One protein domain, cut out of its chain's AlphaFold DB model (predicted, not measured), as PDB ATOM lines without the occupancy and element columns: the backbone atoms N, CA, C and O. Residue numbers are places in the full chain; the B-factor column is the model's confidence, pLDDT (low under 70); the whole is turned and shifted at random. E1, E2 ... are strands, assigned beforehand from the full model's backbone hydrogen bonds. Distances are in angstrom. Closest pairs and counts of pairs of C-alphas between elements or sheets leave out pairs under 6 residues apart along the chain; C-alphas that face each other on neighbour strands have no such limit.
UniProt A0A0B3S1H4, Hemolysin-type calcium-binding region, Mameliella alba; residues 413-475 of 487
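What this domain is: This is residues 413 to 475 of the 487 residues of the protein "Hemolysin-type calcium-binding region" of Mameliella alba (UniProt A0A0B3S1H4). With little regular structure, this is a small antiparallel sheet, E2-E3-E4, a meander of strands each beside the one before, with the short strand E1 apart from it. A long loop, residues 424 to 444, joins E1 to E2 and pairs briefly, parallel, with E2 at residues 433 to 434. The 63 printed residues, 20 in four named strands, E1 to E4, are all strand by class, with no named helix; they are compact, radius of gyration of the C-alphas 11.8 A, spanning 31 by 25 by 16 A.

How they stand to each other: E1, residues 421 to 423, pairs with no named strand. E2, residues 445 to 450, and E3, residues 456 to 461, form an antiparallel hairpin at 157 degrees, with N 449 and O 457 within hydrogen-bond range at 2.8 A. E3 and E4, residues 470 to 474, form another at 163 degrees, with N 458 and O 472 at 2.8 A.

Where its parts are: E1 begins at C-alpha 421, (92.511, 39.556, 83.847). E2 measures 16.5 A, E3 16.2 A and E4 13.6 A, ending at C-alpha 474, (98.213, 39.316, 73.415).

The domain as a whole: The farthest C-alphas, of Ala 429 and Thr 453, are 33.4 A apart. The printed part has no cut, and no printed residue is under 70 in pLDDT.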
ATOM      1  N   LEU A 413      93.128  41.378  71.576       97.19
ATOM      2  CA  LEU A 413      93.557  42.457  70.690       97.19
ATOM      3  C   LEU A 413      93.928  43.757  71.415       97.19
ATOM      4  O   LEU A 413      94.683  44.546  70.846       97.19
ATOM      5  N   ASP A 414      93.450  43.963  72.641       96.69
ATOM      6  CA  ASP A 414      93.521  45.244  73.359       96.69
ATOM      7  C   ASP A 414      93.860  45.146  74.858       96.69
ATOM      8  O   ASP A 414      93.817  46.163  75.537       96.69
ATOM      9  N   PHE A 415      94.284  43.976  75.346       97.69
ATOM     10  CA  PHE A 415      94.571  43.717  76.766       97.69
ATOM     11  C   PHE A 415      95.368  44.838  77.474       97.69
ATOM     12  O   PHE A 415      96.528  45.116  77.131       97.69
ATOM     13  N   GLU A 416      94.804  45.415  78.536       96.19
ATOM     14  CA  GLU A 416      95.418  46.424  79.393       96.19
ATOM     15  C   GLU A 416      95.994  45.807  80.679       96.19
ATOM     16  O   GLU A 416      95.306  45.434  81.631       96.19
ATOM     17  N   LYS A 417      97.329  45.755  80.746       94.50
ATOM     18  CA  LYS A 417      98.052  45.220  81.905       94.50
ATOM     19  C   LYS A 417      97.661  45.927  83.215       94.50
ATOM     20  O   LYS A 417      97.805  47.145  83.339       94.50
ATOM     21  N   GLY A 418      97.362  45.141  84.251       93.44
ATOM     22  CA  GLY A 418      97.028  45.626  85.592       93.44
ATOM     23  C   GLY A 418      95.607  46.171  85.716       93.44
ATOM     24  O   GLY A 418      95.249  46.638  86.803       93.44
ATOM     25  N   LEU A 419      94.837  46.112  84.628       96.06
ATOM     26  CA  LEU A 419      93.414  46.395  84.575       96.06
ATOM     27  C   LEU A 419      92.650  45.097  84.279       96.06
ATOM     28  O   LEU A 419      91.856  44.675  85.121       96.06
ATOM     29  N   ASP A 420      92.999  44.435  83.176       98.38
ATOM     30  CA  ASP A 420      92.363  43.203  82.707       98.38
ATOM     31  C   ASP A 420      92.930  41.945  83.363       98.38
ATOM     32  O   ASP A 420      94.059  41.922  83.875       98.38
ATOM     33  N   LEU A 421      92.152  40.863  83.308       98.38
ATOM     34  CA  LEU A 421      92.511  39.556  83.847       98.38
ATOM     35  C   LEU A 421      92.324  38.437  82.823       98.38
ATOM     36  O   LEU A 421      91.331  38.370  82.106       98.38
ATOM     37  N   ILE A 422      93.267  37.496  82.821       98.12
ATOM     38  CA  ILE A 422      93.135  36.216  82.118       98.12
ATOM     39  C   ILE A 422      92.761  35.148  83.149       98.12
ATOM     40  O   ILE A 422      93.565  34.829  84.034       98.12
ATOM     41  N   ASP A 423      91.560  34.585  83.044       97.56
ATOM     42  CA  ASP A 423      91.086  33.523  83.927       97.56
ATOM     43  C   ASP A 423      91.422  32.135  83.374       97.56
ATOM     44  O   ASP A 423      90.864  31.677  82.377       97.56
ATOM     45  N   LEU A 424      92.350  31.459  84.055       95.69
ATOM     46  CA  LEU A 424      92.800  30.097  83.765       95.69
ATOM     47  C   LEU A 424      92.403  29.118  84.879       95.69
ATOM     48  O   LEU A 424      92.865  27.974  84.893       95.69
ATOM     49  N   SER A 425      91.572  29.544  85.833       91.62
ATOM     50  CA  SER A 425      91.248  28.766  87.035       91.62
ATOM     51  C   SER A 425      90.495  27.468  86.735       91.62
ATOM     52  O   SER A 425      90.589  26.501  87.494       91.62
ATOM     53  N   ALA A 426      89.774  27.424  85.612       90.31
ATOM     54  CA  ALA A 426      89.074  26.239  85.124       90.31
ATOM     55  C   ALA A 426      89.928  25.361  84.188       90.31
ATOM     56  O   ALA A 426      89.609  24.185  84.009       90.31
ATOM     57  N   LEU A 427      91.038  25.890  83.656       87.94
ATOM     58  CA  LEU A 427      91.866  25.241  82.634       87.94
ATOM     59  C   LEU A 427      92.534  23.950  83.126       87.94
ATOM     60  O   LEU A 427      92.720  22.993  82.370       87.94
ATOM     61  N   TYR A 428      92.933  23.924  84.399       80.62
ATOM     62  CA  TYR A 428      93.700  22.832  84.987       80.62
ATOM     63  C   TYR A 428      93.144  22.426  86.352       80.62
ATOM     64  O   TYR A 428      92.939  23.243  87.239       80.62
ATOM     65  N   ALA A 429      92.954  21.121  86.565       77.81
ATOM     66  CA  ALA A 429      92.429  20.602  87.833       77.81
ATOM     67  C   ALA A 429      93.421  20.706  89.017       77.81
ATOM     68  O   ALA A 429      93.047  20.451  90.164       77.81
ATOM     69  N   GLY A 430      94.699  20.996  88.746       81.56
ATOM     70  CA  GLY A 430      95.735  21.251  89.751       81.56
ATOM     71  C   GLY A 430      96.084  22.741  89.853       81.56
ATOM     72  O   GLY A 430      95.543  23.545  89.108       81.56
ATOM     73  N   PRO A 431      97.000  23.139  90.751       85.81
ATOM     74  CA  PRO A 431      97.396  24.540  90.858       85.81
ATOM     75  C   PRO A 431      98.236  24.966  89.649       85.81
ATOM     76  O   PRO A 431      99.216  24.289  89.321       85.81
ATOM     77  N   LEU A 432      97.913  26.111  89.047       92.75
ATOM     78  CA  LEU A 432      98.790  26.769  88.086       92.75
ATOM     79  C   LEU A 432      99.791  27.683  88.808       92.75
ATOM     80  O   LEU A 432      99.488  28.341  89.799       92.75
ATOM     81  N   THR A 433     101.035  27.704  88.330       94.38
ATOM     82  CA  THR A 433     102.102  28.565  88.860       94.38
ATOM     83  C   THR A 433     102.696  29.419  87.749       94.38
ATOM     84  O   THR A 433     103.266  28.895  86.792       94.38
ATOM     85  N   PHE A 434     102.643  30.740  87.909       96.19
ATOM     86  CA  PHE A 434     103.313  31.667  87.002       96.19
ATOM     87  C   PHE A 434     104.834  31.662  87.220       96.19
ATOM     88  O   PHE A 434     105.320  31.960  88.313       96.19
ATOM     89  N   VAL A 435     105.599  31.345  86.172       96.06
ATOM     90  CA  VAL A 435     107.076  31.295  86.196       96.06
ATOM     91  C   VAL A 435     107.737  32.440  85.413       96.06
ATOM     92  O   VAL A 435     108.960  32.460  85.251       96.06
ATOM     93  N   GLY A 436     106.957  33.419  84.943       94.50
ATOM     94  CA  GLY A 436     107.460  34.557  84.169       94.50
ATOM     95  C   GLY A 436     108.014  34.127  82.812       94.50
ATOM     96  O   GLY A 436     107.370  33.383  82.083       94.50
ATOM     97  N   THR A 437     109.223  34.571  82.465       94.12
ATOM     98  CA  THR A 437     109.907  34.221  81.201       94.12
ATOM     99  C   THR A 437     110.798  32.976  81.308       94.12
ATOM    100  O   THR A 437     111.528  32.639  80.370       94.12
ATOM    101  N   ALA A 438     110.792  32.290  82.457       94.38
ATOM    102  CA  ALA A 438     111.600  31.093  82.660       94.38
ATOM    103  C   ALA A 438     111.108  29.922  81.782       94.38
ATOM    104  O   ALA A 438     109.915  29.811  81.492       94.38
ATOM    105  N   PRO A 439     112.004  29.012  81.353       93.25
ATOM    106  CA  PRO A 439     111.580  27.787  80.689       93.25
ATOM    107  C   PRO A 439     110.757  26.901  81.632       93.25
ATOM    108  O   PRO A 439     110.977  26.915  82.845       93.25
ATOM    109  N   PHE A 440     109.862  26.088  81.062       96.00
ATOM    110  CA  PHE A 440     109.123  25.092  81.831       96.00
ATOM    111  C   PHE A 440     110.078  24.114  82.524       96.00
ATOM    112  O   PHE A 440     111.104  23.707  81.973       96.00
ATOM    113  N   SER A 441     109.733  23.756  83.755       93.94
ATOM    114  CA  SER A 441     110.487  22.849  84.628       93.94
ATOM    115  C   SER A 441     109.610  21.761  85.257       93.94
ATOM    116  O   SER A 441     110.130  20.890  85.956       93.94
ATOM    117  N   GLY A 442     108.300  21.797  85.001       90.12
ATOM    118  CA  GLY A 442     107.318  20.812  85.437       90.12
ATOM    119  C   GLY A 442     105.903  21.194  84.997       90.12
ATOM    120  O   GLY A 442     105.721  22.213  84.337       90.12
ATOM    121  N   ALA A 443     104.935  20.379  85.414       91.25
ATOM    122  CA  ALA A 443     103.513  20.555  85.123       91.25
ATOM    123  C   ALA A 443     102.873  21.718  85.879       91.25
ATOM    124  O   ALA A 443     103.347  22.103  86.953       91.25
ATOM    125  N   GLY A 444     101.761  22.217  85.338       92.38
ATOM    126  CA  GLY A 444     100.959  23.283  85.933       92.38
ATOM    127  C   GLY A 444     101.699  24.619  85.947       92.38
ATOM    128  O   GLY A 444     101.687  25.327  86.953       92.38
ATOM    129  N   GLN A 445     102.419  24.941  84.872       95.44
ATOM    130  CA  GLN A 445     103.213  26.163  84.770       95.44
ATOM    131  C   GLN A 445     102.681  27.079  83.674       95.44
ATOM    132  O   GLN A 445     102.441  26.644  82.552       95.44
ATOM    133  N   VAL A 446     102.577  28.367  83.995       96.88
ATOM    134  CA  VAL A 446     102.246  29.438  83.049       96.88
ATOM    135  C   VAL A 446     103.491  30.289  82.848       96.88
ATOM    136  O   VAL A 446     104.108  30.740  83.818       96.88
ATOM    137  N   ARG A 447     103.884  30.508  81.595       95.56
ATOM    138  CA  ARG A 447     105.009  31.380  81.239       95.56
ATOM    139  C   ARG A 447     104.622  32.353  80.134       95.56
ATOM    140  O   ARG A 447     103.649  32.138  79.421       95.56
ATOM    141  N   VAL A 448     105.449  33.373  79.942       96.00
ATOM    142  CA  VAL A 448     105.289  34.368  78.876       96.00
ATOM    143  C   VAL A 448     106.503  34.386  77.952       96.00
ATOM    144  O   VAL A 448     107.653  34.356  78.399       96.00
ATOM    145  N   ALA A 449     106.242  34.426  76.648       92.69
ATOM    146  CA  ALA A 449     107.233  34.536  75.587       92.69
ATOM    147  C   ALA A 449     107.000  35.831  74.796       92.69
ATOM    148  O   ALA A 449     106.129  35.908  73.928       92.69
ATOM    149  N   GLU A 450     107.796  36.853  75.099       87.44
ATOM    150  CA  GLU A 450     107.720  38.159  74.441       87.44
ATOM    151  C   GLU A 450     108.298  38.089  73.023       87.44
ATOM    152  O   GLU A 450     109.429  37.636  72.807       87.44
ATOM    153  N   GLN A 451     107.528  38.550  72.040       84.50
ATOM    154  CA  GLN A 451     107.952  38.596  70.648       84.50
ATOM    155  C   GLN A 451     108.605  39.946  70.328       84.50
ATOM    156  O   GLN A 451     108.147  40.988  70.800       84.50
ATOM    157  N   PRO A 452     109.614  39.983  69.435       78.19
ATOM    158  CA  PRO A 452     110.204  41.240  68.961       78.19
ATOM    159  C   PRO A 452     109.208  42.188  68.278       78.19
ATOM    160  O   PRO A 452     109.533  43.346  68.038       78.19
ATOM    161  N   THR A 453     108.031  41.679  67.904       74.94
ATOM    162  CA  THR A 453     106.969  42.407  67.206       74.94
ATOM    163  C   THR A 453     106.069  43.221  68.128       74.94
ATOM    164  O   THR A 453     105.187  43.883  67.603       74.94
ATOM    165  N   GLY A 454     106.250  43.162  69.450       75.19
ATOM    166  CA  GLY A 454     105.366  43.834  70.412       75.19
ATOM    167  C   GLY A 454     104.377  42.896  71.105       75.19
ATOM    168  O   GLY A 454     103.911  43.183  72.194       75.19
ATOM    169  N   SER A 455     104.074  41.746  70.497       86.81
ATOM    170  CA  SER A 455     103.108  40.786  71.044       86.81
ATOM    171  C   SER A 455     103.716  39.911  72.145       86.81
ATOM    172  O   SER A 455     104.891  39.540  72.071       86.81
ATOM    173  N   THR A 456     102.893  39.464  73.091       94.62
ATOM    174  CA  THR A 456     103.255  38.428  74.069       94.62
ATOM    175  C   THR A 456     102.502  37.139  73.767       94.62
ATOM    176  O   THR A 456     101.330  37.171  73.407       94.62
ATOM    177  N   ILE A 457     103.183  35.997  73.880       95.88
ATOM    178  CA  ILE A 457     102.539  34.681  73.859       95.88
ATOM    179  C   ILE A 457     102.539  34.134  75.285       95.88
ATOM    180  O   ILE A 457     103.607  33.875  75.844       95.88
ATOM    181  N   VAL A 458     101.357  33.966  75.867       96.88
ATOM    182  CA  VAL A 458     101.162  33.205  77.105       96.88
ATOM    183  C   VAL A 458     101.187  31.728  76.733       96.88
ATOM    184  O   VAL A 458     100.564  31.325  75.757       96.88
ATOM    185  N   GLN A 459     101.955  30.928  77.462       96.62
ATOM    186  CA  GLN A 459     102.127  29.502  77.203       96.62
ATOM    187  C   GLN A 459     101.863  28.719  78.484       96.62
ATOM    188  O   GLN A 459     102.438  29.041  79.533       96.62
ATOM    189  N   ILE A 460     101.042  27.679  78.387       95.56
ATOM    190  CA  ILE A 460     100.619  26.864  79.522       95.56
ATOM    191  C   ILE A 460     101.119  25.445  79.311       95.56
ATOM    192  O   ILE A 460     100.835  24.830  78.286       95.56
ATOM    193  N   ASN A 461     101.856  24.942  80.297       93.56
ATOM    194  CA  ASN A 461     102.212  23.539  80.395       93.56
ATOM    195  C   ASN A 461     101.393  22.883  81.518       93.56
ATOM    196  O   ASN A 461     101.531  23.235  82.694       93.56
ATOM    197  N   MET A 462     100.565  21.913  81.160       90.19
ATOM    198  CA  MET A 462      99.733  21.104  82.042       90.19
ATOM    199  C   MET A 462     100.350  19.747  82.404       90.19
ATOM    200  O   MET A 462      99.889  19.113  83.361       90.19
ATOM    201  N   ASP A 463     101.373  19.287  81.682       88.44
ATOM    202  CA  ASP A 463     102.051  18.012  81.912       88.44
ATOM    203  C   ASP A 463     103.568  18.147  82.207       88.44
ATOM    204  O   ASP A 463     104.083  19.192  82.576       88.44
ATOM    205  N   ALA A 464     104.319  17.049  82.262       86.94
ATOM    206  CA  ALA A 464     105.725  17.091  82.686       86.94
ATOM    207  C   ALA A 464     106.727  17.059  81.515       86.94
ATOM    208  O   ALA A 464     107.902  16.750  81.738       86.94
ATOM    209  N   ASP A 465     106.293  17.333  80.284       91.75
ATOM    210  CA  ASP A 465     107.102  17.175  79.070       91.75
ATOM    211  C   ASP A 465     107.908  18.432  78.658       91.75
ATOM    212  O   ASP A 465     108.780  18.363  77.784       91.75
ATOM    213  N   MET A 466     107.685  19.555  79.355       91.62
ATOM    214  CA  MET A 466     108.294  20.874  79.120       91.62
ATOM    215  C   MET A 466     107.896  21.557  77.792       91.62
ATOM    216  O   MET A 466     108.602  22.474  77.352       91.62
ATOM    217  N   GLN A 467     106.806  21.147  77.149       93.31
ATOM    218  CA  GLN A 467     106.162  21.824  76.017       93.31
ATOM    219  C   GLN A 467     104.889  22.557  76.468       93.31
ATOM    220  O   GLN A 467     104.472  22.391  77.607       93.31
ATOM    221  N   PRO A 468     104.353  23.494  75.674       94.50
ATOM    222  CA  PRO A 468     103.033  24.048  75.939       94.50
ATOM    223  C   PRO A 468     101.928  23.167  75.347       94.50
ATOM    224  O   PRO A 468     102.045  22.714  74.208       94.50
ATOM    225  N   GLU A 469     100.822  23.032  76.078       93.81
ATOM    226  CA  GLU A 469      99.582  22.402  75.603       93.81
ATOM    227  C   GLU A 469      98.545  23.438  75.161       93.81
ATOM    228  O   GLU A 469      97.643  23.101  74.399       93.81
ATOM    229  N   ALA A 470      98.696  24.686  75.605       95.25
ATOM    230  CA  ALA A 470      97.903  25.820  75.157       95.25
ATOM    231  C   ALA A 470      98.758  27.081  75.028       95.25
ATOM    232  O   ALA A 470      99.748  27.277  75.750       95.25
ATOM    233  N   GLU A 471      98.362  27.938  74.096       96.69
ATOM    234  CA  GLU A 471      98.961  29.242  73.863       96.69
ATOM    235  C   GLU A 471      97.876  30.302  73.714       96.69
ATOM    236  O   GLU A 471      96.822  30.021  73.178       96.69
ATOM    237  N   LEU A 472      98.168  31.537  74.105       97.19
ATOM    238  CA  LEU A 472      97.317  32.700  73.858       97.19
ATOM    239  C   LEU A 472      98.192  33.855  73.410       97.19
ATOM    240  O   LEU A 472      99.286  34.065  73.947       97.19
ATOM    241  N   ARG A 473      97.734  34.611  72.417       96.44
ATOM    242  CA  ARG A 473      98.437  35.806  71.961       96.44
ATOM    243  C   ARG A 473      97.779  37.061  72.524       96.44
ATOM    244  O   ARG A 473      96.600  37.279  72.303       96.44
ATOM    245  N   LEU A 474      98.592  37.937  73.107       96.69
ATOM    246  CA  LEU A 474      98.213  39.316  73.415       96.69
ATOM    247  C   LEU A 474      98.899  40.261  72.424       96.69
ATOM    248  O   LEU A 474     100.128  40.204  72.249       96.69
ATOM    249  N   ALA A 475      98.125  41.097  71.737       90.88
ATOM    250  CA  ALA A 475      98.658  42.105  70.826       90.88
ATOM    251  C   ALA A 475      99.284  43.274  71.607       90.88
ATOM    252  O   ALA A 475      98.689  43.787  72.537       90.88
TER     253      ALA A 475